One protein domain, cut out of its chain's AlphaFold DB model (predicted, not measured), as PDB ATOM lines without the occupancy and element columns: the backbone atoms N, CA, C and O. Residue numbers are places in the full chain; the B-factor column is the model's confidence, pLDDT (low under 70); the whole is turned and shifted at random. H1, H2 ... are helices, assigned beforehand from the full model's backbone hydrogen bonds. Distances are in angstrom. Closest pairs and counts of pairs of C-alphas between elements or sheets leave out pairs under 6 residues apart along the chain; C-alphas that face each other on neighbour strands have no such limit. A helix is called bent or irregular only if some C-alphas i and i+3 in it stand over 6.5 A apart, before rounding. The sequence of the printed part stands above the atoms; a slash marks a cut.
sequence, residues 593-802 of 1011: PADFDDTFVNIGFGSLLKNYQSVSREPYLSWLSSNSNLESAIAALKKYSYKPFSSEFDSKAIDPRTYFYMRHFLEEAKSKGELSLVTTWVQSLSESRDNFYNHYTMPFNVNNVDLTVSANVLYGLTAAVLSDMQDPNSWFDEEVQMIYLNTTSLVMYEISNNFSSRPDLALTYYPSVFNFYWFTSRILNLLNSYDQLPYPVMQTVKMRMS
ATOM      1  N   PRO A 593      39.059 -37.437  20.583       79.19
ATOM      2  CA  PRO A 593      38.426 -36.719  19.485       79.19
ATOM      3  C   PRO A 593      37.312 -37.563  18.855       79.19
ATOM      4  O   PRO A 593      37.145 -38.732  19.188       79.19
ATOM      5  N   ALA A 594      36.567 -36.980  17.914       86.12
ATOM      6  CA  ALA A 594      35.661 -37.764  17.077       86.12
ATOM      7  C   ALA A 594      36.428 -38.856  16.304       86.12
ATOM      8  O   ALA A 594      37.574 -38.648  15.887       86.12
ATOM      9  N   ASP A 595      35.777 -39.989  16.066       89.31
ATOM     10  CA  ASP A 595      36.292 -41.110  15.286       89.31
ATOM     11  C   ASP A 595      35.399 -41.425  14.076       89.31
ATOM     12  O   ASP A 595      34.326 -40.845  13.843       89.31
ATOM     13  N   PHE A 596      35.923 -42.283  13.207       93.62
ATOM     14  CA  PHE A 596      35.254 -42.648  11.973       93.62
ATOM     15  C   PHE A 596      34.216 -43.758  12.149       93.62
ATOM     16  O   PHE A 596      33.273 -43.803  11.360       93.62
ATOM     17  N   ASP A 597      34.321 -44.638  13.143       88.12
ATOM     18  CA  ASP A 597      33.302 -45.659  13.376       88.12
ATOM     19  C   ASP A 597      31.973 -45.045  13.806       88.12
ATOM     20  O   ASP A 597      30.990 -45.297  13.107       88.12
ATOM     21  N   ASP A 598      31.916 -44.183  14.826       88.94
ATOM     22  CA  ASP A 598      30.642 -43.569  15.239       88.94
ATOM     23  C   ASP A 598      30.018 -42.759  14.095       88.94
ATOM     24  O   ASP A 598      28.820 -42.867  13.792       88.94
ATOM     25  N   THR A 599      30.858 -42.004  13.381       92.00
ATOM     26  CA  THR A 599      30.450 -41.198  12.224       92.00
ATOM     27  C   THR A 599      29.811 -42.062  11.130       92.00
ATOM     28  O   THR A 599      28.715 -41.759  10.646       92.00
ATOM     29  N   PHE A 600      30.464 -43.153  10.721       94.69
ATOM     30  CA  PHE A 600      29.993 -43.976   9.605       94.69
ATOM     31  C   PHE A 600      28.952 -45.031  10.006       94.69
ATOM     32  O   PHE A 600      28.127 -45.403   9.165       94.69
ATOM     33  N   VAL A 601      28.890 -45.443  11.276       92.38
ATOM     34  CA  VAL A 601      27.753 -46.194  11.836       92.38
ATOM     35  C   VAL A 601      26.492 -45.336  11.781       92.38
ATOM     36  O   VAL A 601      25.456 -45.814  11.312       92.38
ATOM     37  N   ASN A 602      26.576 -44.057  12.160       93.81
ATOM     38  CA  ASN A 602      25.459 -43.118  12.065       93.81
ATOM     39  C   ASN A 602      24.997 -42.905  10.606       93.81
ATOM     40  O   ASN A 602      23.798 -42.934  10.325       93.81
ATOM     41  N   ILE A 603      25.926 -42.790   9.646       92.56
ATOM     42  CA  ILE A 603      25.605 -42.745   8.203       92.56
ATOM     43  C   ILE A 603      24.934 -44.052   7.736       92.56
ATOM     44  O   ILE A 603      23.933 -44.035   7.009       92.56
ATOM     45  N   GLY A 604      25.443 -45.205   8.173       92.44
ATOM     46  CA  GLY A 604      24.839 -46.508   7.893       92.44
ATOM     47  C   GLY A 604      23.418 -46.627   8.457       92.44
ATOM     48  O   GLY A 604      22.523 -47.131   7.775       92.44
ATOM     49  N   PHE A 605      23.179 -46.113   9.664       93.06
ATOM     50  CA  PHE A 605      21.855 -46.055  10.283       93.06
ATOM     51  C   PHE A 605      20.897 -45.149   9.504       93.06
ATOM     52  O   PHE A 605      19.791 -45.575   9.170       93.06
ATOM     53  N   GLY A 606      21.337 -43.951   9.108       91.56
ATOM     54  CA  GLY A 606      20.559 -43.068   8.238       91.56
ATOM     55  C   GLY A 606      20.149 -43.744   6.923       91.56
ATOM     56  O   GLY A 606      19.034 -43.541   6.443       91.56
ATOM     57  N   SER A 607      21.013 -44.597   6.363       91.38
ATOM     58  CA  SER A 607      20.742 -45.340   5.122       91.38
ATOM     59  C   SER A 607      19.660 -46.403   5.326       91.38
ATOM     60  O   SER A 607      18.778 -46.576   4.484       91.38
ATOM     61  N   LEU A 608      19.673 -47.084   6.478       90.50
ATOM     62  CA  LEU A 608      18.606 -48.008   6.870       90.50
ATOM     63  C   LEU A 608      17.275 -47.269   7.060       90.50
ATOM     64  O   LEU A 608      16.256 -47.707   6.528       90.50
ATOM     65  N   LEU A 609      17.285 -46.118   7.743       91.25
ATOM     66  CA  LEU A 609      16.097 -45.273   7.904       91.25
ATOM     67  C   LEU A 609      15.570 -44.765   6.559       91.25
ATOM     68  O   LEU A 609      14.357 -44.681   6.366       91.25
ATOM     69  N   LYS A 610      16.466 -44.457   5.615       89.56
ATOM     70  CA  LYS A 610      16.094 -44.069   4.255       89.56
ATOM     71  C   LYS A 610      15.320 -45.179   3.549       89.56
ATOM     72  O   LYS A 610      14.248 -44.922   3.009       89.56
ATOM     73  N   ASN A 611      15.813 -46.410   3.614       86.75
ATOM     74  CA  ASN A 611      15.122 -47.567   3.042       86.75
ATOM     75  C   ASN A 611      13.792 -47.857   3.769       86.75
ATOM     76  O   ASN A 611      12.805 -48.257   3.146       86.75
ATOM     77  N   TYR A 612      13.734 -47.576   5.075       87.50
ATOM     78  CA  TYR A 612      12.529 -47.691   5.901       87.50
ATOM     79  C   TYR A 612      11.475 -46.600   5.637       87.50
ATOM     80  O   TYR A 612      10.344 -46.721   6.103       87.50
ATOM     81  N   GLN A 613      11.775 -45.560   4.847       82.19
ATOM     82  CA  GLN A 613      10.820 -44.479   4.548       82.19
ATOM     83  C   GLN A 613       9.507 -44.954   3.926       82.19
ATOM     84  O   GLN A 613       8.488 -44.280   4.069       82.19
ATOM     85  N   SER A 614       9.534 -46.094   3.227       80.56
ATOM     86  CA  SER A 614       8.334 -46.734   2.681       80.56
ATOM     87  C   SER A 614       7.348 -47.180   3.769       80.56
ATOM     88  O   SER A 614       6.151 -47.267   3.504       80.56
ATOM     89  N   VAL A 615       7.840 -47.414   4.989       88.19
ATOM     90  CA  VAL A 615       7.057 -47.763   6.179       88.19
ATOM     91  C   VAL A 615       6.779 -46.521   7.025       88.19
ATOM     92  O   VAL A 615       5.626 -46.248   7.350       88.19
ATOM     93  N   SER A 616       7.813 -45.746   7.371       84.75
ATOM     94  CA  SER A 616       7.651 -44.463   8.063       84.75
ATOM     95  C   SER A 616       8.737 -43.468   7.684       84.75
ATOM     96  O   SER A 616       9.935 -43.743   7.773       84.75
ATOM     97  N   ARG A 617       8.303 -42.266   7.300       85.00
ATOM     98  CA  ARG A 617       9.183 -41.190   6.839       85.00
ATOM     99  C   ARG A 617       9.762 -40.346   7.980       85.00
ATOM    100  O   ARG A 617      10.834 -39.768   7.813       85.00
ATOM    101  N   GLU A 618       9.073 -40.257   9.115       88.50
ATOM    102  CA  GLU A 618       9.445 -39.365  10.225       88.50
ATOM    103  C   GLU A 618      10.836 -39.656  10.814       88.50
ATOM    104  O   GLU A 618      11.609 -38.703  10.940       88.50
ATOM    105  N   PRO A 619      11.226 -40.923  11.088       83.06
ATOM    106  CA  PRO A 619      12.544 -41.219  11.648       83.06
ATOM    107  C   PRO A 619      13.686 -40.735  10.753       83.06
ATOM    108  O   PRO A 619      14.644 -40.129  11.231       83.06
ATOM    109  N   TYR A 620      13.563 -40.928   9.436       87.19
ATOM    110  CA  TYR A 620      14.566 -40.443   8.496       87.19
ATOM    111  C   TYR A 620      14.618 -38.914   8.434       87.19
ATOM    112  O   TYR A 620      15.706 -38.351   8.379       87.19
ATOM    113  N   LEU A 621      13.472 -38.224   8.432       85.25
ATOM    114  CA  LEU A 621      13.459 -36.755   8.409       85.25
ATOM    115  C   LEU A 621      14.078 -36.160   9.676       85.25
ATOM    116  O   LEU A 621      14.804 -35.171   9.586       85.25
ATOM    117  N   SER A 622      13.827 -36.777  10.834       84.62
ATOM    118  CA  SER A 622      14.457 -36.397  12.098       84.62
ATOM    119  C   SER A 622      15.971 -36.581  12.022       84.62
ATOM    120  O   SER A 622      16.712 -35.618  12.228       84.62
ATOM    121  N   TRP A 623      16.429 -37.763  11.603       89.06
ATOM    122  CA  TRP A 623      17.850 -38.036  11.405       89.06
ATOM    123  C   TRP A 623      18.497 -37.041  10.424       89.06
ATOM    124  O   TRP A 623      19.531 -36.451  10.735       89.06
ATOM    125  N   LEU A 624      17.861 -36.780   9.278       85.44
ATOM    126  CA  LEU A 624      18.366 -35.876   8.239       85.44
ATOM    127  C   LEU A 624      18.486 -34.426   8.727       85.44
ATOM    128  O   LEU A 624      19.412 -33.724   8.323       85.44
ATOM    129  N   SER A 625      17.578 -33.967   9.594       85.00
ATOM    130  CA  SER A 625      17.613 -32.598  10.125       85.00
ATOM    131  C   SER A 625      18.879 -32.303  10.940       85.00
ATOM    132  O   SER A 625      19.370 -31.174  10.907       85.00
ATOM    133  N   SER A 626      19.448 -33.328  11.582       82.81
ATOM    134  CA  SER A 626      20.689 -33.243  12.361       82.81
ATOM    135  C   SER A 626      21.939 -33.646  11.567       82.81
ATOM    136  O   SER A 626      23.046 -33.321  11.977       82.81
ATOM    137  N   ASN A 627      21.780 -34.325  10.425       84.25
ATOM    138  CA  ASN A 627      22.868 -34.931   9.643       84.25
ATOM    139  C   ASN A 627      22.842 -34.487   8.167       84.25
ATOM    140  O   ASN A 627      23.019 -35.284   7.248       84.25
ATOM    141  N   SER A 628      22.579 -33.203   7.917       74.56
ATOM    142  CA  SER A 628      22.358 -32.684   6.557       74.56
ATOM    143  C   SER A 628      23.627 -32.567   5.696       74.56
ATOM    144  O   SER A 628      23.519 -32.433   4.476       74.56
ATOM    145  N   ASN A 629      24.819 -32.644   6.297       81.19
ATOM    146  CA  ASN A 629      26.101 -32.433   5.623       81.19
ATOM    147  C   ASN A 629      26.966 -33.706   5.618       81.19
ATOM    148  O   ASN A 629      27.885 -33.836   6.418       81.19
ATOM    149  N   LEU A 630      26.678 -34.646   4.713       80.81
ATOM    150  CA  LEU A 630      27.503 -35.847   4.514       80.81
ATOM    151  C   LEU A 630      28.898 -35.506   3.960       80.81
ATOM    152  O   LEU A 630      29.879 -36.179   4.279       80.81
ATOM    153  N   GLU A 631      29.003 -34.449   3.152       84.19
ATOM    154  CA  GLU A 631      30.252 -34.037   2.507       84.19
ATOM    155  C   GLU A 631      31.356 -33.701   3.517       84.19
ATOM    156  O   GLU A 631      32.527 -33.948   3.234       84.19
ATOM    157  N   SER A 632      31.014 -33.209   4.715       89.19
ATOM    158  CA  SER A 632      32.005 -32.957   5.770       89.19
ATOM    159  C   SER A 632      32.670 -34.244   6.268       89.19
ATOM    160  O   SER A 632      33.890 -34.265   6.437       89.19
ATOM    161  N   ALA A 633      31.908 -35.330   6.434       91.38
ATOM    162  CA  ALA A 633      32.439 -36.635   6.823       91.38
ATOM    163  C   ALA A 633      33.338 -37.222   5.723       91.38
ATOM    164  O   ALA A 633      34.399 -37.775   6.011       91.38
ATOM    165  N   ILE A 634      32.964 -37.042   4.451       94.44
ATOM    166  CA  ILE A 634      33.777 -37.485   3.308       94.44
ATOM    167  C   ILE A 634      35.063 -36.658   3.172       94.44
ATOM    168  O   ILE A 634      36.136 -37.212   2.926       94.44
ATOM    169  N   ALA A 635      34.989 -35.341   3.369       94.44
ATOM    170  CA  ALA A 635      36.161 -34.472   3.376       94.44
ATOM    171  C   ALA A 635      37.128 -34.841   4.512       94.44
ATOM    172  O   ALA A 635      38.340 -34.913   4.293       94.44
ATOM    173  N   ALA A 636      36.595 -35.133   5.703       95.44
ATOM    174  CA  ALA A 636      37.372 -35.635   6.827       95.44
ATOM    175  C   ALA A 636      38.046 -36.976   6.490       95.44
ATOM    176  O   ALA A 636      39.255 -37.106   6.673       95.44
ATOM    177  N   LEU A 637      37.305 -37.932   5.918       96.94
ATOM    178  CA  LEU A 637      37.842 -39.230   5.503       96.94
ATOM    179  C   LEU A 637      39.052 -39.083   4.570       96.94
ATOM    180  O   LEU A 637      40.092 -39.697   4.805       96.94
ATOM    181  N   LYS A 638      38.956 -38.230   3.544       96.06
ATOM    182  CA  LYS A 638      40.077 -37.960   2.626       96.06
ATOM    183  C   LYS A 638      41.272 -37.355   3.355       96.06
ATOM    184  O   LYS A 638      42.397 -37.835   3.196       96.06
ATOM    185  N   LYS A 639      41.019 -36.328   4.173       95.69
ATOM    186  CA  LYS A 639      42.046 -35.571   4.898       95.69
ATOM    187  C   LYS A 639      42.850 -36.444   5.862       95.69
ATOM    188  O   LYS A 639      44.070 -36.315   5.902       95.69
ATOM    189  N   TYR A 640      42.180 -37.306   6.626       96.38
ATOM    190  CA  TYR A 640      42.796 -38.064   7.722       96.38
ATOM    191  C   TYR A 640      43.187 -39.500   7.352       96.38
ATOM    192  O   TYR A 640      43.764 -40.205   8.180       96.38
ATOM    193  N   SER A 641      42.910 -39.935   6.119       96.56
ATOM    194  CA  SER A 641      43.318 -41.253   5.624       96.56
ATOM    195  C   SER A 641      44.839 -41.463   5.663       96.56
ATOM    196  O   SER A 641      45.632 -40.566   5.358       96.56
ATOM    197  N   TYR A 642      45.256 -42.687   5.992       97.19
ATOM    198  CA  TYR A 642      46.661 -43.079   6.038       97.19
ATOM    199  C   TYR A 642      47.185 -43.392   4.634       97.19
ATOM    200  O   TYR A 642      46.648 -44.251   3.936       97.19
ATOM    201  N   LYS A 643      48.253 -42.707   4.224       95.44
ATOM    202  CA  LYS A 643      48.896 -42.763   2.906       95.44
ATOM    203  C   LYS A 643      50.412 -42.988   3.074       95.44
ATOM    204  O   LYS A 643      51.184 -42.027   3.042       95.44
ATOM    205  N   PRO A 644      50.886 -44.241   3.216       93.69
ATOM    206  CA  PRO A 644      52.286 -44.545   3.556       93.69
ATOM    207  C   PRO A 644      53.314 -44.065   2.525       93.69
ATOM    208  O   PRO A 644      54.490 -43.901   2.853       93.69
ATOM    209  N   PHE A 645      52.890 -43.858   1.276       91.69
ATOM    210  CA  PHE A 645      53.754 -43.441   0.167       91.69
ATOM    211  C   PHE A 645      53.616 -41.949  -0.180       91.69
ATOM    212  O   PHE A 645      54.229 -41.482  -1.137       91.69
ATOM    213  N   SER A 646      52.831 -41.198   0.598       89.94
ATOM    214  CA  SER A 646      52.645 -39.754   0.439       89.94
ATOM    215  C   SER A 646      53.910 -38.961   0.798       89.94
ATOM    216  O   SER A 646      54.741 -39.396   1.601       89.94
ATOM    217  N   SER A 647      54.051 -37.754   0.245       87.50
ATOM    218  CA  SER A 647      55.025 -36.770   0.733       87.50
ATOM    219  C   SER A 647      54.617 -36.189   2.088       87.50
ATOM    220  O   SER A 647      55.495 -35.921   2.915       87.50
ATOM    221  N   GLU A 648      53.309 -36.063   2.331       90.38
ATOM    222  CA  GLU A 648      52.726 -35.372   3.482       90.38
ATOM    223  C   GLU A 648      52.940 -36.140   4.784       90.38
ATOM    224  O   GLU A 648      52.556 -37.306   4.906       90.38
ATOM    225  N   PHE A 649      53.546 -35.465   5.763       86.94
ATOM    226  CA  PHE A 649      53.972 -36.060   7.030       86.94
ATOM    227  C   PHE A 649      52.817 -36.661   7.834       86.94
ATOM    228  O   PHE A 649      52.864 -37.847   8.153       86.94
ATOM    229  N   ASP A 650      51.765 -35.878   8.074       89.31
ATOM    230  CA  ASP A 650      50.595 -36.306   8.847       89.31
ATOM    231  C   ASP A 650      49.925 -37.553   8.253       89.31
ATOM    232  O   ASP A 650      49.479 -38.425   8.989       89.31
ATOM    233  N   SER A 651      49.893 -37.665   6.921       91.06
ATOM    234  CA  SER A 651      49.235 -38.787   6.243       91.06
ATOM    235  C   SER A 651      50.066 -40.071   6.231       91.06
ATOM    236  O   SER A 651      49.504 -41.146   6.074       91.06
ATOM    237  N   LYS A 652      51.395 -40.000   6.380       93.31
ATOM    238  CA  LYS A 652      52.285 -41.176   6.289       93.31
ATOM    239  C   LYS A 652      52.783 -41.689   7.641       93.31
ATOM    240  O   LYS A 652      53.557 -42.650   7.656       93.31
ATOM    241  N   ALA A 653      52.384 -41.047   8.738       93.12
ATOM    242  CA  ALA A 653      52.675 -41.461  10.105       93.12
ATOM    243  C   ALA A 653      51.583 -42.401  10.630       93.12
ATOM    244  O   ALA A 653      50.399 -42.126  10.455       93.12
ATOM    245  N   ILE A 654      51.973 -43.499  11.278       95.06
ATOM    246  CA  ILE A 654      51.024 -44.444  11.880       95.06
ATOM    247  C   ILE A 654      51.565 -45.054  13.171       95.06
ATOM    248  O   ILE A 654      52.782 -45.156  13.361       95.06
ATOM    249  N   ASP A 655      50.645 -45.476  14.036       93.00
ATOM    250  CA  ASP A 655      50.904 -46.272  15.230       93.00
ATOM    251  C   ASP A 655      51.797 -47.501  14.904       93.00
ATOM    252  O   ASP A 655      51.492 -48.269  13.978       93.00
ATOM    253  N   PRO A 656      52.905 -47.719  15.643       92.25
ATOM    254  CA  PRO A 656      53.815 -48.845  15.422       92.25
ATOM    255  C   PRO A 656      53.169 -50.239  15.497       92.25
ATOM    256  O   PRO A 656      53.634 -51.160  14.825       92.25
ATOM    257  N   ARG A 657      52.088 -50.413  16.265       91.56
ATOM    258  CA  ARG A 657      51.321 -51.670  16.368       91.56
ATOM    259  C   ARG A 657      50.545 -51.933  15.100       91.56
ATOM    260  O   ARG A 657      50.557 -53.052  14.592       91.56
ATOM    261  N   THR A 658      49.915 -50.883  14.575       94.88
ATOM    262  CA  THR A 658      49.237 -50.940  13.286       94.88
ATOM    263  C   THR A 658      50.228 -51.333  12.205       94.88
ATOM    264  O   THR A 658      49.993 -52.306  11.498       94.88
ATOM    265  N   TYR A 659      51.380 -50.652  12.134       95.88
ATOM    266  CA  TYR A 659      52.434 -51.021  11.189       95.88
ATOM    267  C   TYR A 659      52.896 -52.472  11.363       95.88
ATOM    268  O   TYR A 659      53.111 -53.156  10.366       95.88
ATOM    269  N   PHE A 660      53.045 -52.948  12.604       95.19
ATOM    270  CA  PHE A 660      53.499 -54.307  12.894       95.19
ATOM    271  C   PHE A 660      52.590 -55.369  12.271       95.19
ATOM    272  O   PHE A 660      53.106 -56.235  11.565       95.19
ATOM    273  N   TYR A 661      51.268 -55.302  12.488       94.69
ATOM    274  CA  TYR A 661      50.366 -56.321  11.941       94.69
ATOM    275  C   TYR A 661      50.204 -56.179  10.420       94.69
ATOM    276  O   TYR A 661      50.222 -57.182   9.718       94.69
ATOM    277  N   MET A 662      50.142 -54.953   9.884       95.62
ATOM    278  CA  MET A 662      49.886 -54.743   8.451       95.62
ATOM    279  C   MET A 662      51.151 -54.746   7.573       95.62
ATOM    280  O   MET A 662      51.067 -54.503   6.367       95.62
ATOM    281  N   ARG A 663      52.350 -54.977   8.131       93.75
ATOM    282  CA  ARG A 663      53.624 -54.739   7.422       93.75
ATOM    283  C   ARG A 663      53.718 -55.471   6.087       93.75
ATOM    284  O   ARG A 663      54.099 -54.868   5.086       93.75
ATOM    285  N   HIS A 664      53.372 -56.753   6.067       92.81
ATOM    286  CA  HIS A 664      53.464 -57.565   4.854       92.81
ATOM    287  C   HIS A 664      52.479 -57.100   3.777       92.81
ATOM    288  O   HIS A 664      52.839 -57.031   2.602       92.81
ATOM    289  N   PHE A 665      51.289 -56.642   4.176       95.00
ATOM    290  CA  PHE A 665      50.360 -55.981   3.266       95.00
ATOM    291  C   PHE A 665      50.962 -54.700   2.660       95.00
ATOM    292  O   PHE A 665      50.876 -54.488   1.449       95.00
ATOM    293  N   LEU A 666      51.628 -53.861   3.465       93.88
ATOM    294  CA  LEU A 666      52.292 -52.644   2.972       93.88
ATOM    295  C   LEU A 666      53.440 -52.954   2.005       93.88
ATOM    296  O   LEU A 666      53.637 -52.231   1.028       93.88
ATOM    297  N   GLU A 667      54.204 -54.015   2.264       89.38
ATOM    298  CA  GLU A 667      55.294 -54.470   1.395       89.38
ATOM    299  C   GLU A 667      54.773 -54.914   0.025       89.38
ATOM    300  O   GLU A 667      55.317 -54.507  -1.006       89.38
ATOM    301  N   GLU A 668      53.674 -55.671  -0.001       88.62
ATOM    302  CA  GLU A 668      52.995 -56.046  -1.240       88.62
ATOM    303  C   GLU A 668      52.431 -54.820  -1.972       88.62
ATOM    304  O   GLU A 668      52.582 -54.693  -3.193       88.62
ATOM    305  N   ALA A 669      51.819 -53.886  -1.239       88.56
ATOM    306  CA  ALA A 669      51.234 -52.668  -1.795       88.56
ATOM    307  C   ALA A 669      52.287 -51.706  -2.366       88.56
ATOM    308  O   ALA A 669      52.036 -51.047  -3.374       88.56
ATOM    309  N   LYS A 670      53.496 -51.668  -1.794       83.56
ATOM    310  CA  LYS A 670      54.604 -50.818  -2.261       83.56
ATOM    311  C   LYS A 670      54.979 -51.076  -3.719       83.56
ATOM    312  O   LYS A 670      55.369 -50.151  -4.424       83.56
ATOM    313  N   SER A 671      54.816 -52.312  -4.190       74.75
ATOM    314  CA  SER A 671      55.042 -52.671  -5.596       74.75
ATOM    315  C   SER A 671      53.997 -52.089  -6.566       74.75
ATOM    316  O   SER A 671      54.241 -52.058  -7.771       74.75
ATOM    317  N   LYS A 672      52.856 -51.608  -6.049       77.19
ATOM    318  CA  LYS A 672      51.702 -51.084  -6.803       77.19
ATOM    319  C   LYS A 672      51.567 -49.554  -6.744       77.19
ATOM    320  O   LYS A 672      50.815 -48.996  -7.533       77.19
ATOM    321  N   GLY A 673      52.323 -48.880  -5.872       71.44
ATOM    322  CA  GLY A 673      52.575 -47.432  -5.909       71.44
ATOM    323  C   GLY A 673      51.653 -46.554  -5.054       71.44
ATOM    324  O   GLY A 673      52.161 -45.693  -4.339       71.44
ATOM    325  N   GLU A 674      50.338 -46.776  -5.067       83.50
ATOM    326  CA  GLU A 674      49.373 -45.930  -4.342       83.50
ATOM    327  C   GLU A 674      48.559 -46.739  -3.327       83.50
ATOM    328  O   GLU A 674      48.002 -47.790  -3.644       83.50
ATOM    329  N   LEU A 675      48.510 -46.251  -2.084       93.62
ATOM    330  CA  LEU A 675      47.750 -46.854  -0.991       93.62
ATOM    331  C   LEU A 675      47.167 -45.750  -0.107       93.62
ATOM    332  O   LEU A 675      47.872 -44.817   0.276       93.62
ATOM    333  N   SER A 676      45.888 -45.886   0.229       96.06
ATOM    334  CA  SER A 676      45.177 -45.002   1.147       96.06
ATOM    335  C   SER A 676      44.193 -45.820   1.975       96.06
ATOM    336  O   SER A 676      43.401 -46.567   1.403       96.06
ATOM    337  N   LEU A 677      44.291 -45.733   3.298       97.62
ATOM    338  CA  LEU A 677      43.542 -46.556   4.245       97.62
ATOM    339  C   LEU A 677      42.741 -45.682   5.210       97.62
ATOM    340  O   LEU A 677      43.178 -44.589   5.577       97.62
ATOM    341  N   VAL A 678      41.582 -46.188   5.625       97.31
ATOM    342  CA  VAL A 678      40.805 -45.624   6.734       97.31
ATOM    343  C   VAL A 678      41.648 -45.653   8.007       97.31
ATOM    344  O   VAL A 678      42.264 -46.668   8.318       97.31
ATOM    345  N   THR A 679      41.671 -44.541   8.729       96.31
ATOM    346  CA  THR A 679      42.216 -44.446  10.086       96.31
ATOM    347  C   THR A 679      41.079 -44.449  11.104       96.31
ATOM    348  O   THR A 679      39.912 -44.413  10.721       96.31
ATOM    349  N   THR A 680      41.394 -44.517  12.393       94.31
ATOM    350  CA  THR A 680      40.374 -44.518  13.452       94.31
ATOM    351  C   THR A 680      39.906 -43.105  13.791       94.31
ATOM    352  O   THR A 680      38.713 -42.823  13.760       94.31
ATOM    353  N   TRP A 681      40.837 -42.188  14.060       92.62
ATOM    354  CA  TRP A 681      40.519 -40.867  14.613       92.62
ATOM    355  C   TRP A 681      40.385 -39.784  13.539       92.62
ATOM    356  O   TRP A 681      41.172 -39.736  12.591       92.62
ATOM    357  N   VAL A 682      39.454 -38.847  13.730       92.94
ATOM    358  CA  VAL A 682      39.261 -37.662  12.874       92.94
ATOM    359  C   VAL A 682      40.194 -36.535  13.332       92.94
ATOM    360  O   VAL A 682      39.770 -35.459  13.755       92.94
ATOM    361  N   GLN A 683      41.497 -36.813  13.315       91.19
ATOM    362  CA  GLN A 683      42.533 -35.879  13.746       91.19
ATOM    363  C   GLN A 683      43.869 -36.206  13.071       91.19
ATOM    364  O   GLN A 683      44.225 -37.375  12.897       91.19
ATOM    365  N   SER A 684      44.626 -35.173  12.687       90.50
ATOM    366  CA  SER A 684      46.000 -35.343  12.202       90.50
ATOM    367  C   SER A 684      47.006 -35.297  13.352       90.50
ATOM    368  O   SER A 684      46.709 -34.805  14.439       90.50
ATOM    369  N   LEU A 685      48.228 -35.781  13.121       85.94
ATOM    370  CA  LEU A 685      49.295 -35.710  14.123       85.94
ATOM    371  C   LEU A 685      49.637 -34.260  14.489       85.94
ATOM    372  O   LEU A 685      49.777 -33.948  15.671       85.94
ATOM    373  N   SER A 686      49.691 -33.360  13.504       88.12
ATOM    374  CA  SER A 686      49.874 -31.927  13.758       88.12
ATOM    375  C   SER A 686      48.721 -31.328  14.578       88.12
ATOM    376  O   SER A 686      48.969 -30.620  15.549       88.12
ATOM    377  N   GLU A 687      47.467 -31.672  14.274       88.88
ATOM    378  CA  GLU A 687      46.308 -31.205  15.051       88.88
ATOM    379  C   GLU A 687      46.288 -31.761  16.480       88.88
ATOM    380  O   GLU A 687      45.939 -31.042  17.416       88.88
ATOM    381  N   SER A 688      46.678 -33.025  16.668       84.81
ATOM    382  CA  SER A 688      46.826 -33.631  17.994       84.81
ATOM    383  C   SER A 688      47.920 -32.932  18.798       84.81
ATOM    384  O   SER A 688      47.764 -32.716  19.996       84.81
ATOM    385  N   ARG A 689      49.021 -32.533  18.152       84.62
ATOM    386  CA  ARG A 689      50.094 -31.771  18.799       84.62
ATOM    387  C   ARG A 689      49.599 -30.408  19.282       84.62
ATOM    388  O   ARG A 689      49.843 -30.050  20.432       84.62
ATOM    389  N   ASP A 690      48.887 -29.679  18.429       83.56
ATOM    390  CA  ASP A 690      48.371 -28.343  18.748       83.56
ATOM    391  C   ASP A 690      47.333 -28.379  19.882       83.56
ATOM    392  O   ASP A 690      47.255 -27.453  20.690       83.56
ATOM    393  N   ASN A 691      46.571 -29.472  19.987       77.88
ATOM    394  CA  ASN A 691      45.520 -29.645  20.989       77.88
ATOM    395  C   ASN A 691      45.947 -30.420  22.243       77.88
ATOM    396  O   ASN A 691      45.129 -30.618  23.144       77.88
ATOM    397  N   PHE A 692      47.217 -30.819  22.345       78.19
ATOM    398  CA  PHE A 692      47.725 -31.622  23.457       78.19
ATOM    399  C   PHE A 692      47.423 -31.021  24.832       78.19
ATOM    400  O   PHE A 692      46.879 -31.689  25.709       78.19
ATOM    401  N   TYR A 693      47.694 -29.728  25.003       74.06
ATOM    402  CA  TYR A 693      47.443 -29.028  26.266       74.06
ATOM    403  C   TYR A 693      45.967 -28.678  26.503       74.06
ATOM    404  O   TYR A 693      45.619 -28.237  27.594       74.06
ATOM    405  N   ASN A 694      45.103 -28.902  25.509       67.81
ATOM    406  CA  ASN A 694      43.655 -28.726  25.621       67.81
ATOM    407  C   ASN A 694      42.936 -30.036  25.982       67.81
ATOM    408  O   ASN A 694      41.710 -30.040  26.048       67.81
ATOM    409  N   HIS A 695      43.672 -31.133  26.205       68.19
ATOM    410  CA  HIS A 695      43.112 -32.466  26.460       68.19
ATOM    411  C   HIS A 695      42.153 -32.926  25.346       68.19
ATOM    412  O   HIS A 695      41.106 -33.503  25.616       68.19
ATOM    413  N   TYR A 696      42.504 -32.650  24.086       75.56
ATOM    414  CA  TYR A 696      41.754 -33.079  22.903       75.56
ATOM    415  C   TYR A 696      42.705 -33.743  21.898       75.56
ATOM    416  O   TYR A 696      43.150 -33.135  20.922       75.56
ATOM    417  N   THR A 697      43.078 -34.994  22.171       78.06
ATOM    418  CA  THR A 697      44.108 -35.715  21.411       78.06
ATOM    419  C   THR A 697      43.744 -37.162  21.184       78.06
ATOM    420  O   THR A 697      43.272 -37.835  22.097       78.06
ATOM    421  N   MET A 698      44.052 -37.672  19.998       83.06
ATOM    422  CA  MET A 698      44.022 -39.106  19.750       83.06
ATOM    423  C   MET A 698      44.969 -39.857  20.710       83.06
ATOM    424  O   MET A 698      46.036 -39.336  21.059       83.06
ATOM    425  N   PRO A 699      44.616 -41.086  21.131       79.25
ATOM    426  CA  PRO A 699      45.465 -41.922  21.973       79.25
ATOM    427  C   PRO A 699      46.900 -42.011  21.443       79.25
ATOM    428  O   PRO A 699      47.122 -42.255  20.260       79.25
ATOM    429  N   PHE A 700      47.879 -41.810  22.331       78.81
ATOM    430  CA  PHE A 700      49.315 -41.824  22.014       78.81
ATOM    431  C   PHE A 700      49.782 -40.812  20.951       78.81
ATOM    432  O   PHE A 700      50.895 -40.937  20.440       78.81
ATOM    433  N   ASN A 701      48.975 -39.789  20.643       82.88
ATOM    434  CA  ASN A 701      49.303 -38.708  19.707       82.88
ATOM    435  C   ASN A 701      49.576 -39.166  18.261       82.88
ATOM    436  O   ASN A 701      50.157 -38.410  17.476       82.88
ATOM    437  N   VAL A 702      49.191 -40.392  17.889       88.62
ATOM    438  CA  VAL A 702      49.375 -40.948  16.541       88.62
ATOM    439  C   VAL A 702      48.153 -41.775  16.163       88.62
ATOM    440  O   VAL A 702      47.620 -42.530  16.973       88.62
ATOM    441  N   ASN A 703      47.705 -41.637  14.918       92.62
ATOM    442  CA  ASN A 703      46.525 -42.344  14.444       92.62
ATOM    443  C   ASN A 703      46.840 -43.829  14.190       92.62
ATOM    444  O   ASN A 703      47.996 -44.214  13.991       92.62
ATOM    445  N   ASN A 704      45.808 -44.665  14.177       93.75
ATOM    446  CA  ASN A 704      45.915 -46.105  13.953       93.75
ATOM    447  C   ASN A 704      44.900 -46.571  12.899       93.75
ATOM    448  O   ASN A 704      44.007 -45.818  12.510       93.75
ATOM    449  N   VAL A 705      45.071 -47.804  12.419       96.12
ATOM    450  CA  VAL A 705      44.094 -48.497  11.566       96.12
ATOM    451  C   VAL A 705      43.583 -49.708  12.334       96.12
ATOM    452  O   VAL A 705      44.318 -50.683  12.511       96.12
ATOM    453  N   ASP A 706      42.333 -49.636  12.777       95.31
ATOM    454  CA  ASP A 706      41.581 -50.752  13.348       95.31
ATOM    455  C   ASP A 706      40.688 -51.377  12.261       95.31
ATOM    456  O   ASP A 706      40.030 -50.671  11.483       95.31
ATOM    457  N   LEU A 707      40.688 -52.709  12.153       97.25
ATOM    458  CA  LEU A 707      39.952 -53.391  11.086       97.25
ATOM    459  C   LEU A 707      38.435 -53.367  11.292       97.25
ATOM    460  O   LEU A 707      37.688 -53.427  10.313       97.25
ATOM    461  N   THR A 708      37.963 -53.263  12.532       95.25
ATOM    462  CA  THR A 708      36.536 -53.159  12.838       95.25
ATOM    463  C   THR A 708      36.025 -51.753  12.548       95.25
ATOM    464  O   THR A 708      34.979 -51.605  11.911       95.25
ATOM    465  N   VAL A 709      36.803 -50.722  12.890       95.44
ATOM    466  CA  VAL A 709      36.528 -49.338  12.463       95.44
ATOM    467  C   VAL A 709      36.505 -49.250  10.938       95.44
ATOM    468  O   VAL A 709      35.555 -48.733  10.348       95.44
ATOM    469  N   SER A 710      37.488 -49.869  10.281       98.06
ATOM    470  CA  SER A 710      37.525 -49.994   8.821       98.06
ATOM    471  C   SER A 710      36.257 -50.656   8.266       98.06
ATOM    472  O   SER A 710      35.686 -50.159   7.296       98.06
ATOM    473  N   ALA A 711      35.772 -51.740   8.880       97.69
ATOM    474  CA  ALA A 711      34.531 -52.399   8.473       97.69
ATOM    475  C   ALA A 711      33.302 -51.483   8.636       97.69
ATOM    476  O   ALA A 711      32.469 -51.419   7.730       97.69
ATOM    477  N   ASN A 712      33.208 -50.721   9.728       96.75
ATOM    478  CA  ASN A 712      32.125 -49.755   9.940       96.75
ATOM    479  C   ASN A 712      32.129 -48.637   8.888       96.75
ATOM    480  O   ASN A 712      31.078 -48.327   8.321       96.75
ATOM    481  N   VAL A 713      33.301 -48.093   8.549       97.81
ATOM    482  CA  VAL A 713      33.437 -47.089   7.480       97.81
ATOM    483  C   VAL A 713      33.050 -47.664   6.122       97.81
ATOM    484  O   VAL A 713      32.267 -47.056   5.389       97.81
ATOM    485  N   LEU A 714      33.533 -48.865   5.789       98.31
ATOM    486  CA  LEU A 714      33.162 -49.551   4.551       98.31
ATOM    487  C   LEU A 714      31.652 -49.809   4.481       98.31
ATOM    488  O   LEU A 714      31.056 -49.608   3.420       98.31
ATOM    489  N   TYR A 715      31.015 -50.211   5.585       97.19
ATOM    490  CA  TYR A 715      29.566 -50.390   5.650       97.19
ATOM    491  C   TYR A 715      28.824 -49.068   5.439       97.19
ATOM    492  O   TYR A 715      27.947 -49.009   4.580       97.19
ATOM    493  N   GLY A 716      29.206 -48.004   6.153       95.75
ATOM    494  CA  GLY A 716      28.602 -46.676   6.025       95.75
ATOM    495  C   GLY A 716      28.698 -46.121   4.602       95.75
ATOM    496  O   GLY A 716      27.686 -45.697   4.045       95.75
ATOM    497  N   LEU A 717      29.875 -46.209   3.969       96.12
ATOM    498  CA  LEU A 717      30.075 -45.826   2.565       96.12
ATOM    499  C   LEU A 717      29.208 -46.666   1.620       96.12
ATOM    500  O   LEU A 717      28.493 -46.117   0.784       96.12
ATOM    501  N   THR A 718      29.233 -47.994   1.770       96.69
ATOM    502  CA  THR A 718      28.456 -48.913   0.921       96.69
ATOM    503  C   THR A 718      26.960 -48.613   1.018       96.69
ATOM    504  O   THR A 718      26.279 -48.498   0.001       96.69
ATOM    505  N   ALA A 719      26.451 -48.445   2.237       94.81
ATOM    506  CA  ALA A 719      25.055 -48.142   2.509       94.81
ATOM    507  C   ALA A 719      24.643 -46.755   1.999       94.81
ATOM    508  O   ALA A 719      23.571 -46.631   1.402       94.81
ATOM    509  N   ALA A 720      25.489 -45.737   2.159       92.75
ATOM    510  CA  ALA A 720      25.215 -44.395   1.651       92.75
ATOM    511  C   ALA A 720      25.125 -44.368   0.118       92.75
ATOM    512  O   ALA A 720      24.176 -43.791  -0.416       92.75
ATOM    513  N   VAL A 721      26.051 -45.045  -0.582       94.19
ATOM    514  CA  VAL A 721      26.013 -45.162  -2.050       94.19
ATOM    515  C   VAL A 721      24.749 -45.897  -2.507       94.19
ATOM    516  O   VAL A 721      24.050 -45.427  -3.400       94.19
ATOM    517  N   LEU A 722      24.435 -47.050  -1.906       93.31
ATOM    518  CA  LEU A 722      23.354 -47.923  -2.389       93.31
ATOM    519  C   LEU A 722      21.945 -47.455  -2.007       93.31
ATOM    520  O   LEU A 722      20.987 -47.786  -2.707       93.31
ATOM    521  N   SER A 723      21.806 -46.689  -0.923       89.56
ATOM    522  CA  SER A 723      20.538 -46.049  -0.542       89.56
ATOM    523  C   SER A 723      20.299 -44.715  -1.261       89.56
ATOM    524  O   SER A 723      19.261 -44.080  -1.046       89.56
ATOM    525  N   ASP A 724      21.254 -44.269  -2.090       83.25
ATOM    526  CA  ASP A 724      21.239 -42.974  -2.777       83.25
ATOM    527  C   ASP A 724      21.067 -41.804  -1.794       83.25
ATOM    528  O   ASP A 724      20.375 -40.833  -2.084       83.25
ATOM    529  N   MET A 725      21.568 -41.924  -0.552       78.69
ATOM    530  CA  MET A 725      21.295 -40.977   0.546       78.69
ATOM    531  C   MET A 725      21.490 -39.514   0.120       78.69
ATOM    532  O   MET A 725      20.608 -38.685   0.359       78.69
ATOM    533  N   GLN A 726      22.600 -39.262  -0.569       81.75
ATOM    534  CA  GLN A 726      22.893 -38.102  -1.405       81.75
ATOM    535  C   GLN A 726      23.488 -38.617  -2.717       81.75
ATOM    536  O   GLN A 726      24.088 -39.692  -2.692       81.75
ATOM    537  N   ASP A 727      23.381 -37.842  -3.805       86.88
ATOM    538  CA  ASP A 727      23.927 -38.214  -5.121       86.88
ATOM    539  C   ASP A 727      25.399 -38.648  -4.990       86.88
ATOM    540  O   ASP A 727      26.265 -37.800  -4.747       86.88
ATOM    541  N   PRO A 728      25.716 -39.948  -5.143       88.81
ATOM    542  CA  PRO A 728      27.069 -40.449  -4.931       88.81
ATOM    543  C   PRO A 728      28.095 -39.837  -5.886       88.81
ATOM    544  O   PRO A 728      29.283 -39.804  -5.564       88.81
ATOM    545  N   ASN A 729      27.663 -39.278  -7.022       87.94
ATOM    546  CA  ASN A 729      28.561 -38.621  -7.968       87.94
ATOM    547  C   ASN A 729      29.196 -37.336  -7.418       87.94
ATOM    548  O   ASN A 729      30.212 -36.905  -7.963       87.94
ATOM    549  N   SER A 730      28.636 -36.721  -6.367       87.94
ATOM    550  CA  SER A 730      29.225 -35.514  -5.772       87.94
ATOM    551  C   SER A 730      30.358 -35.806  -4.786       87.94
ATOM    552  O   SER A 730      31.163 -34.917  -4.516       87.94
ATOM    553  N   TRP A 731      30.453 -37.033  -4.257       91.44
ATOM    554  CA  TRP A 731      31.352 -37.333  -3.139       91.44
ATOM    555  C   TRP A 731      32.113 -38.665  -3.243       91.44
ATOM    556  O   TRP A 731      33.217 -38.754  -2.705       91.44
ATOM    557  N   PHE A 732      31.598 -39.678  -3.949       95.06
ATOM    558  CA  PHE A 732      32.244 -40.988  -4.145       95.06
ATOM    559  C   PHE A 732      33.204 -40.977  -5.349       95.06
ATOM    560  O   PHE A 732      33.111 -41.783  -6.279       95.06
ATOM    561  N   ASP A 733      34.116 -40.009  -5.346       95.31
ATOM    562  CA  ASP A 733      35.114 -39.807  -6.398       95.31
ATOM    563  C   ASP A 733      36.257 -40.838  -6.357       95.31
ATOM    564  O   ASP A 733      36.278 -41.748  -5.527       95.31
ATOM    565  N   GLU A 734      37.215 -40.716  -7.281       95.50
ATOM    566  CA  GLU A 734      38.332 -41.660  -7.431       95.50
ATOM    567  C   GLU A 734      39.140 -41.851  -6.137       95.50
ATOM    568  O   GLU A 734      39.561 -42.969  -5.836       95.50
ATOM    569  N   GLU A 735      39.309 -40.797  -5.332       95.69
ATOM    570  CA  GLU A 735      40.034 -40.880  -4.064       95.69
ATOM    571  C   GLU A 735      39.254 -41.699  -3.027       95.69
ATOM    572  O   GLU A 735      39.825 -42.595  -2.398       95.69
ATOM    573  N   VAL A 736      37.943 -41.465  -2.880       97.25
ATOM    574  CA  VAL A 736      37.108 -42.277  -1.973       97.25
ATOM    575  C   VAL A 736      37.016 -43.720  -2.458       97.25
ATOM    576  O   VAL A 736      37.106 -44.645  -1.651       97.25
ATOM    577  N   GLN A 737      36.890 -43.938  -3.768       97.50
ATOM    578  CA  GLN A 737      36.881 -45.276  -4.363       97.50
ATOM    579  C   GLN A 737      38.193 -46.026  -4.096       97.50
ATOM    580  O   GLN A 737      38.171 -47.221  -3.790       97.50
ATOM    581  N   MET A 738      39.330 -45.329  -4.155       96.31
ATOM    582  CA  MET A 738      40.632 -45.883  -3.798       96.31
ATOM    583  C   MET A 738      40.701 -46.239  -2.306       96.31
ATOM    584  O   MET A 738      41.097 -47.359  -1.984       96.31
ATOM    585  N   ILE A 739      40.284 -45.343  -1.400       98.00
ATOM    586  CA  ILE A 739      40.224 -45.620   0.050       98.00
ATOM    587  C   ILE A 739      39.353 -46.851   0.322       98.00
ATOM    588  O   ILE A 739      39.760 -47.759   1.049       98.00
ATOM    589  N   TYR A 740      38.180 -46.918  -0.310       98.44
ATOM    590  CA  TYR A 740      37.224 -48.015  -0.192       98.44
ATOM    591  C   TYR A 740      37.823 -49.361  -0.637       98.44
ATOM    592  O   TYR A 740      37.764 -50.354   0.096       98.44
ATOM    593  N   LEU A 741      38.466 -49.404  -1.808       97.75
ATOM    594  CA  LEU A 741      39.091 -50.621  -2.339       97.75
ATOM    595  C   LEU A 741      40.308 -51.069  -1.524       97.75
ATOM    596  O   LEU A 741      40.477 -52.263  -1.262       97.75
ATOM    597  N   ASN A 742      41.168 -50.127  -1.146       97.88
ATOM    598  CA  ASN A 742      42.396 -50.404  -0.410       97.88
ATOM    599  C   ASN A 742      42.096 -50.904   0.999       97.88
ATOM    600  O   ASN A 742      42.643 -51.925   1.413       97.88
ATOM    601  N   THR A 743      41.166 -50.244   1.689       98.50
ATOM    602  CA  THR A 743      40.718 -50.647   3.024       98.50
ATOM    603  C   THR A 743      40.045 -52.017   2.972       98.50
ATOM    604  O   THR A 743      40.395 -52.897   3.751       98.50
ATOM    605  N   THR A 744      39.183 -52.277   1.977       98.62
ATOM    606  CA  THR A 744      38.642 -53.631   1.745       98.62
ATOM    607  C   THR A 744      39.766 -54.648   1.542       98.62
ATOM    608  O   THR A 744      39.722 -55.753   2.077       98.62
ATOM    609  N   SER A 745      40.782 -54.301   0.751       97.75
ATOM    610  CA  SER A 745      41.890 -55.210   0.450       97.75
ATOM    611  C   SER A 745      42.700 -55.558   1.697       97.75
ATOM    612  O   SER A 745      43.073 -56.721   1.825       97.75
ATOM    613  N   LEU A 746      42.909 -54.604   2.611       98.12
ATOM    614  CA  LEU A 746      43.528 -54.846   3.916       98.12
ATOM    615  C   LEU A 746      42.670 -55.785   4.775       98.12
ATOM    616  O   LEU A 746      43.160 -56.819   5.212       98.12
ATOM    617  N   VAL A 747      41.379 -55.483   4.953       98.50
ATOM    618  CA  VAL A 747      40.459 -56.315   5.756       98.50
ATOM    619  C   VAL A 747      40.450 -57.763   5.240       98.50
ATOM    620  O   VAL A 747      40.552 -58.711   6.015       98.50
ATOM    621  N   MET A 748      40.391 -57.958   3.916       98.31
ATOM    622  CA  MET A 748      40.412 -59.294   3.305       98.31
ATOM    623  C   MET A 748      41.777 -59.983   3.414       98.31
ATOM    624  O   MET A 748      41.838 -61.209   3.548       98.31
ATOM    625  N   TYR A 749      42.869 -59.221   3.348       97.81
ATOM    626  CA  TYR A 749      44.215 -59.742   3.564       97.81
ATOM    627  C   TYR A 749      44.364 -60.288   4.985       97.81
ATOM    628  O   TYR A 749      44.811 -61.421   5.154       97.81
ATOM    629  N   GLU A 750      43.924 -59.532   5.988       98.00
ATOM    630  CA  GLU A 750      44.047 -59.931   7.390       98.00
ATOM    631  C   GLU A 750      43.164 -61.136   7.729       98.00
ATOM    632  O   GLU A 750      43.644 -62.056   8.381       98.00
ATOM    633  N   ILE A 751      41.940 -61.240   7.195       97.94
ATOM    634  CA  ILE A 751      41.135 -62.473   7.333       97.94
ATOM    635  C   ILE A 751      41.886 -63.683   6.764       97.94
ATOM    636  O   ILE A 751      41.969 -64.728   7.407       97.94
ATOM    637  N   SER A 752      42.473 -63.534   5.573       97.56
ATOM    638  CA  SER A 752      43.182 -64.628   4.894       97.56
ATOM    639  C   SER A 752      44.467 -65.048   5.616       97.56
ATOM    640  O   SER A 752      44.937 -66.167   5.434       97.56
ATOM    641  N   ASN A 753      45.037 -64.162   6.436       95.88
ATOM    642  CA  ASN A 753      46.281 -64.385   7.171       95.88
ATOM    643  C   ASN A 753      46.065 -64.506   8.690       95.88
ATOM    644  O   ASN A 753      47.017 -64.359   9.458       95.88
ATOM    645  N   ASN A 754      44.833 -64.792   9.139       93.69
ATOM    646  CA  ASN A 754      44.490 -64.933  10.560       93.69
ATOM    647  C   ASN A 754      44.945 -63.719  11.397       93.69
ATOM    648  O   ASN A 754      45.574 -63.872  12.446       93.69
ATOM    649  N   PHE A 755      44.676 -62.512  10.897       94.00
ATOM    650  CA  PHE A 755      45.046 -61.228  11.502       94.00
ATOM    651  C   PHE A 755      46.544 -61.114  11.794       94.00
ATOM    652  O   PHE A 755      46.947 -60.627  12.849       94.00
ATOM    653  N   SER A 756      47.375 -61.702  10.926       91.69
ATOM    654  CA  SER A 756      48.822 -61.829  11.120       91.69
ATOM    655  C   SER A 756      49.192 -62.470  12.470       91.69
ATOM    656  O   SER A 756      50.227 -62.183  13.065       91.69
ATOM    657  N   SER A 757      48.317 -63.355  12.967       90.56
ATOM    658  CA  SER A 757      48.351 -63.975  14.303       90.56
ATOM    659  C   SER A 757      48.326 -62.990  15.481       90.56
ATOM    660  O   SER A 757      48.634 -63.377  16.607       90.56
ATOM    661  N   ARG A 758      47.936 -61.735  15.233       91.31
ATOM    662  CA  ARG A 758      47.859 -60.626  16.193       91.31
ATOM    663  C   ARG A 758      46.491 -59.929  16.156       91.31
ATOM    664  O   ARG A 758      46.417 -58.722  15.908       91.31
ATOM    665  N   PRO A 759      45.389 -60.662  16.411       90.75
ATOM    666  CA  PRO A 759      44.056 -60.063  16.461       90.75
ATOM    667  C   PRO A 759      43.936 -58.986  17.550       90.75
ATOM    668  O   PRO A 759      43.142 -58.071  17.399       90.75
ATOM    669  N   ASP A 760      44.767 -59.032  18.594       86.62
ATOM    670  CA  ASP A 760      44.870 -57.997  19.627       86.62
ATOM    671  C   ASP A 760      45.331 -56.632  19.103       86.62
ATOM    672  O   ASP A 760      44.928 -55.602  19.641       86.62
ATOM    673  N   LEU A 761      46.149 -56.617  18.044       91.38
ATOM    674  CA  LEU A 761      46.596 -55.385  17.391       91.38
ATOM    675  C   LEU A 761      45.663 -54.978  16.245       91.38
ATOM    676  O   LEU A 761      45.414 -53.792  16.037       91.38
ATOM    677  N   ALA A 762      45.149 -55.954  15.498       93.44
ATOM    678  CA  ALA A 762      44.280 -55.705  14.351       93.44
ATOM    679  C   ALA A 762      42.859 -55.257  14.754       93.44
ATOM    680  O   ALA A 762      42.235 -54.468  14.042       93.44
ATOM    681  N   LEU A 763      42.368 -55.746  15.898       92.19
ATOM    682  CA  LEU A 763      41.049 -55.469  16.482       92.19
ATOM    683  C   LEU A 763      41.223 -54.750  17.829       92.19
ATOM    684  O   LEU A 763      40.782 -55.209  18.883       92.19
ATOM    685  N   THR A 764      41.943 -53.631  17.790       87.62
ATOM    686  CA  THR A 764      42.388 -52.895  18.975       87.62
ATOM    687  C   THR A 764      41.214 -52.416  19.834       87.62
ATOM    688  O   THR A 764      41.319 -52.477  21.057       87.62
ATOM    689  N   TYR A 765      40.118 -51.943  19.242       87.75
ATOM    690  CA  TYR A 765      38.986 -51.391  20.004       87.75
ATOM    691  C   TYR A 765      37.825 -52.374  20.158       87.75
ATOM    692  O   TYR A 765      37.128 -52.346  21.168       87.75
ATOM    693  N   TYR A 766      37.660 -53.289  19.205       90.94
ATOM    694  CA  TYR A 766      36.558 -54.250  19.148       90.94
ATOM    695  C   TYR A 766      37.115 -55.678  19.201       90.94
ATOM    696  O   TYR A 766      37.208 -56.334  18.165       90.94
ATOM    697  N   PRO A 767      37.515 -56.165  20.387       88.12
ATOM    698  CA  PRO A 767      38.387 -57.333  20.535       88.12
ATOM    699  C   PRO A 767      37.743 -58.649  20.090       88.12
ATOM    700  O   PRO A 767      38.452 -59.628  19.860       88.12
ATOM    701  N   SER A 768      36.412 -58.686  19.965       91.56
ATOM    702  CA  SER A 768      35.710 -59.882  19.516       91.56
ATOM    703  C   SER A 768      35.857 -60.107  18.012       91.56
ATOM    704  O   SER A 768      35.427 -59.296  17.185       91.56
ATOM    705  N   VAL A 769      36.376 -61.279  17.649       94.38
ATOM    706  CA  VAL A 769      36.484 -61.694  16.243       94.38
ATOM    707  C   VAL A 769      35.108 -61.915  15.611       94.38
ATOM    708  O   VAL A 769      34.932 -61.679  14.416       94.38
ATOM    709  N   PHE A 770      34.107 -62.329  16.397       96.00
ATOM    710  CA  PHE A 770      32.751 -62.556  15.896       96.00
ATOM    711  C   PHE A 770      32.031 -61.242  15.583       96.00
ATOM    712  O   PHE A 770      31.355 -61.164  14.554       96.00
ATOM    713  N   ASN A 771      32.250 -60.188  16.381       93.44
ATOM    714  CA  ASN A 771      31.788 -58.837  16.042       93.44
ATOM    715  C   ASN A 771      32.378 -58.379  14.704       93.44
ATOM    716  O   ASN A 771      31.643 -57.953  13.812       93.44
ATOM    717  N   PHE A 772      33.690 -58.546  14.523       96.81
ATOM    718  CA  PHE A 772      34.368 -58.194  13.279       96.81
ATOM    719  C   PHE A 772      33.816 -58.963  12.060       96.81
ATOM    720  O   PHE A 772      33.527 -58.361  11.017       96.81
ATOM    721  N   TYR A 773      33.610 -60.281  12.178       98.12
ATOM    722  CA  TYR A 773      33.018 -61.082  11.101       98.12
ATOM    723  C   TYR A 773      31.585 -60.660  10.784       98.12
ATOM    724  O   TYR A 773      31.207 -60.592   9.610       98.12
ATOM    725  N   TRP A 774      30.784 -60.333  11.797       96.19
ATOM    726  CA  TRP A 774      29.435 -59.821  11.592       96.19
ATOM    727  C   TRP A 774      29.448 -58.466  10.870       96.19
ATOM    728  O   TRP A 774      28.750 -58.301   9.870       96.19
ATOM    729  N   PHE A 775      30.291 -57.517  11.286       94.81
ATOM    730  CA  PHE A 775      30.390 -56.202  10.637       94.81
ATOM    731  C   PHE A 775      30.822 -56.336   9.174       94.81
ATOM    732  O   PHE A 775      30.228 -55.735   8.278       94.81
ATOM    733  N   THR A 776      31.809 -57.190   8.910       97.69
ATOM    734  CA  THR A 776      32.352 -57.387   7.563       97.69
ATOM    735  C   THR A 776      31.368 -58.128   6.650       97.69
ATOM    736  O   THR A 776      31.179 -57.754   5.490       97.69
ATOM    737  N   SER A 777      30.687 -59.160   7.155       97.50
ATOM    738  CA  SER A 777      29.704 -59.931   6.379       97.50
ATOM    739  C   SER A 777      28.467 -59.115   5.998       97.50
ATOM    740  O   SER A 777      27.944 -59.298   4.899       97.50
ATOM    741  N   ARG A 778      28.052 -58.146   6.826       94.12
ATOM    742  CA  ARG A 778      26.972 -57.195   6.499       94.12
ATOM    743  C   ARG A 778      27.226 -56.418   5.215       94.12
ATOM    744  O   ARG A 778      26.296 -56.194   4.443       94.12
ATOM    745  N   ILE A 779      28.474 -56.018   4.975       96.69
ATOM    746  CA  ILE A 779      28.869 -55.300   3.757       96.69
ATOM    747  C   ILE A 779      28.671 -56.208   2.541       96.69
ATOM    748  O   ILE A 779      28.050 -55.805   1.558       96.69
ATOM    749  N   LEU A 780      29.153 -57.455   2.620       96.69
ATOM    750  CA  LEU A 780      28.978 -58.437   1.550       96.69
ATOM    751  C   LEU A 780      27.494 -58.722   1.290       96.69
ATOM    752  O   LEU A 780      27.081 -58.738   0.131       96.69
ATOM    753  N   ASN A 781      26.698 -58.926   2.339       94.56
ATOM    754  CA  ASN A 781      25.264 -59.164   2.208       94.56
ATOM    755  C   ASN A 781      24.569 -57.996   1.491       94.56
ATOM    756  O   ASN A 781      23.860 -58.213   0.513       94.56
ATOM    757  N   LEU A 782      24.877 -56.759   1.887       93.69
ATOM    758  CA  LEU A 782      24.342 -55.562   1.248       93.69
ATOM    759  C   LEU A 782      24.744 -55.449  -0.234       93.69
ATOM    760  O   LEU A 782      23.903 -55.147  -1.076       93.69
ATOM    761  N   LEU A 783      26.000 -55.748  -0.585       95.50
ATOM    762  CA  LEU A 783      26.461 -55.786  -1.982       95.50
ATOM    763  C   LEU A 783      25.802 -56.916  -2.792       95.50
ATOM    764  O   LEU A 783      25.605 -56.795  -4.006       95.50
ATOM    765  N   ASN A 784      25.472 -58.035  -2.144       92.62
ATOM    766  CA  ASN A 784      24.761 -59.156  -2.756       92.62
ATOM    767  C   ASN A 784      23.288 -58.844  -3.036       92.62
ATOM    768  O   ASN A 784      22.720 -59.474  -3.923       92.62
ATOM    769  N   SER A 785      22.708 -57.843  -2.371       89.50
ATOM    770  CA  SER A 785      21.335 -57.388  -2.612       89.50
ATOM    771  C   SER A 785      21.115 -56.675  -3.946       89.50
ATOM    772  O   SER A 785      19.976 -56.377  -4.293       89.50
ATOM    773  N   TYR A 786      22.184 -56.431  -4.707       89.19
ATOM    774  CA  TYR A 786      22.135 -55.762  -6.001       89.19
ATOM    775  C   TYR A 786      22.768 -56.635  -7.090       89.19
ATOM    776  O   TYR A 786      23.918 -57.075  -6.968       89.19
ATOM    777  N   ASP A 787      22.030 -56.842  -8.184       85.06
ATOM    778  CA  ASP A 787      22.514 -57.563  -9.368       85.06
ATOM    779  C   ASP A 787      23.574 -56.754 -10.131       85.06
ATOM    780  O   ASP A 787      24.574 -57.304 -10.593       85.06
ATOM    781  N   GLN A 788      23.370 -55.436 -10.231       89.94
ATOM    782  CA  GLN A 788      24.308 -54.487 -10.825       89.94
ATOM    783  C   GLN A 788      24.647 -53.399  -9.812       89.94
ATOM    784  O   GLN A 788      23.764 -52.703  -9.314       89.94
ATOM    785  N   LEU A 789      25.938 -53.262  -9.511       95.44
ATOM    786  CA  LEU A 789      26.441 -52.224  -8.619       95.44
ATOM    787  C   LEU A 789      26.752 -50.939  -9.404       95.44
ATOM    788  O   LEU A 789      27.227 -51.027 -10.539       95.44
ATOM    789  N   PRO A 790      26.526 -49.754  -8.807       93.69
ATOM    790  CA  PRO A 790      26.635 -48.475  -9.512       93.69
ATOM    791  C   PRO A 790      28.069 -48.121  -9.931       93.69
ATOM    792  O   PRO A 790      28.256 -47.396 -10.905       93.69
ATOM    793  N   TYR A 791      29.080 -48.664  -9.241       96.44
ATOM    794  CA  TYR A 791      30.492 -48.393  -9.521       96.44
ATOM    795  C   TYR A 791      31.302 -49.689  -9.721       96.44
ATOM    796  O   TYR A 791      31.170 -50.623  -8.922       96.44
ATOM    797  N   PRO A 792      32.214 -49.754 -10.718       96.69
ATOM    798  CA  PRO A 792      33.061 -50.931 -10.962       96.69
ATOM    799  C   PRO A 792      33.915 -51.357  -9.758       96.69
ATOM    800  O   PRO A 792      34.160 -52.549  -9.543       96.69
ATOM    801  N   VAL A 793      34.349 -50.393  -8.940       97.31
ATOM    802  CA  VAL A 793      35.118 -50.671  -7.722       97.31
ATOM    803  C   VAL A 793      34.308 -51.489  -6.714       97.31
ATOM    804  O   VAL A 793      34.840 -52.426  -6.122       97.31
ATOM    805  N   MET A 794      33.001 -51.234  -6.591       98.25
ATOM    806  CA  MET A 794      32.120 -51.990  -5.699       98.25
ATOM    807  C   MET A 794      31.941 -53.428  -6.182       98.25
ATOM    808  O   MET A 794      31.897 -54.345  -5.367       98.25
ATOM    809  N   GLN A 795      31.909 -53.657  -7.500       96.94
ATOM    810  CA  GLN A 795      31.890 -55.011  -8.060       96.94
ATOM    811  C   GLN A 795      33.177 -55.773  -7.727       96.94
ATOM    812  O   GLN A 795      33.137 -56.951  -7.368       96.94
ATOM    813  N   THR A 796      34.322 -55.093  -7.802       97.25
ATOM    814  CA  THR A 796      35.621 -55.660  -7.413       97.25
ATOM    815  C   THR A 796      35.647 -56.013  -5.925       97.25
ATOM    816  O   THR A 796      36.059 -57.117  -5.561       97.25
ATOM    817  N   VAL A 797      35.152 -55.111  -5.072       98.25
ATOM    818  CA  VAL A 797      35.006 -55.328  -3.627       98.25
ATOM    819  C   VAL A 797      34.083 -56.513  -3.338       98.25
ATOM    820  O   VAL A 797      34.502 -57.431  -2.637       98.25
ATOM    821  N   LYS A 798      32.896 -56.578  -3.957       97.81
ATOM    822  CA  LYS A 798      31.948 -57.702  -3.831       97.81
ATOM    823  C   LYS A 798      32.607 -59.044  -4.144       97.81
ATOM    824  O   LYS A 798      32.493 -59.977  -3.353       97.81
ATOM    825  N   MET A 799      33.326 -59.148  -5.265       97.00
ATOM    826  CA  MET A 799      34.010 -60.390  -5.653       97.00
ATOM    827  C   MET A 799      35.093 -60.794  -4.647       97.00
ATOM    828  O   MET A 799      35.159 -61.957  -4.248       97.00
ATOM    829  N   ARG A 800      35.922 -59.838  -4.208       97.62
ATOM    830  CA  ARG A 800      36.998 -60.097  -3.243       97.62
ATOM    831  C   ARG A 800      36.434 -60.535  -1.891       97.62
ATOM    832  O   ARG A 800      36.847 -61.568  -1.375       97.62
ATOM    833  N   MET A 801      35.450 -59.801  -1.370       98.19
ATOM    834  CA  MET A 801      34.782 -60.135  -0.113       98.19
ATOM    835  C   MET A 801      34.085 -61.487  -0.178       98.19
ATOM    836  O   MET A 801      34.253 -62.301   0.725       98.19
ATOM    837  N   SER A 802      33.364 -61.766  -1.268       96.62
ATOM    838  CA  SER A 802      32.696 -63.054  -1.453       96.62
ATOM    839  C   SER A 802      33.687 -64.215  -1.448       96.62
ATOM    840  O   SER A 802      33.393 -65.241  -0.845       96.62
TER     841      SER A 802
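What this domain is: This is residues 593 to 802 of the 1011 residues of an uncharacterized protein of Amphimedon queenslandica (UniProt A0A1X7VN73). Three long helices, H1, H7 and H11, lie side by side with H7 in the middle, and a second pair, H8 and H12, crosses H7 and H11 on one side. H5 packs on H8 at one end of this body with the short H9 and H10 next to it, the hairpin of H1 and H2 reaches the other end, and H6 lies far out, touching no helix. The printed part has 210 residues, with twelve named helices, H1 to H12 in chain order, and no named strand: all helix. It is compact, with a radius of gyration of the C-alphas of 16.9 A and spans of 47 by 42 by 32 A.

How they stand to each other: Begin at H1, residues 596 to 612, which forms a helical hairpin with H2, residues 618 to 626; their closest C-alphas, of Leu 609 and Tyr 620, are 5.1 A apart. H3, residues 630 to 640, is close to H1 but not clearly touching, with C-alphas 599 and 633 closest at 7.3 A. H4, residues 649 to 652, is close to H6, residues 685 to 694, but not clearly touching, with C-alphas 650 and 685 closest at 5.5 A. H7, residues 707 to 722, touches H1, the same way, with C-alphas 604 and 716 closest at 4.2 A. The hub is H8, residues 734 to 752. It touches H7 at a steep tilt of 46 degrees, with C-alphas 707 and 747 closest at 6.1 A, and H5, residues 656 to 670, with C-alphas 665 and 746 closest at 7.0 A; it only just touches H3, with 3 pairs of C-alphas within 8 A. H5 also touches H10, residues 759 to 762, and only just touches H9, residues 754 to 757, with 3 such pairs. H11, residues 769 to 784, touches H7 at a shallow tilt of 20 degrees, with C-alphas 715 and 779 closest at 5.3 A. H12, residues 792 to 802, touches H8 at a shallow tilt of 10 degrees, with C-alphas 741 and 797 closest at 6.4 A. Each O i to N i+4 pair is within hydrogen-bond range in H1, H3, H7, H8 and H12, against 4 of 5 in H2, 9 of 11 in H5, 4 of 6 in H6 and 10 of 12 in H11; H4, H9 and H10 are too short for such a pair.

Where its parts are: Find C-alpha 596 at (35.254, -42.648, 11.973); from there H1 runs 24.1 A. H7 measures 22.1 A, H8 26.5 A and H11 22.5 A. H5 and H6 are irregular: C-alphas 661 and 664 are 7.8 A apart, and C-alphas 690 and 693 are 7.6 A apart. H12 ends at C-alpha 802, (32.696, -63.054, -1.453).

The domain as a whole: The C-alphas farthest apart, of Tyr 693 and Asp 787, are 52.0 A apart. The printed part has no cut, and the links H5 to H6, H6 to H7 and H7 to H8 are long. Look for low confidence at residues 694 to 695, under 70; the mean pLDDT of the printed part is 91.2.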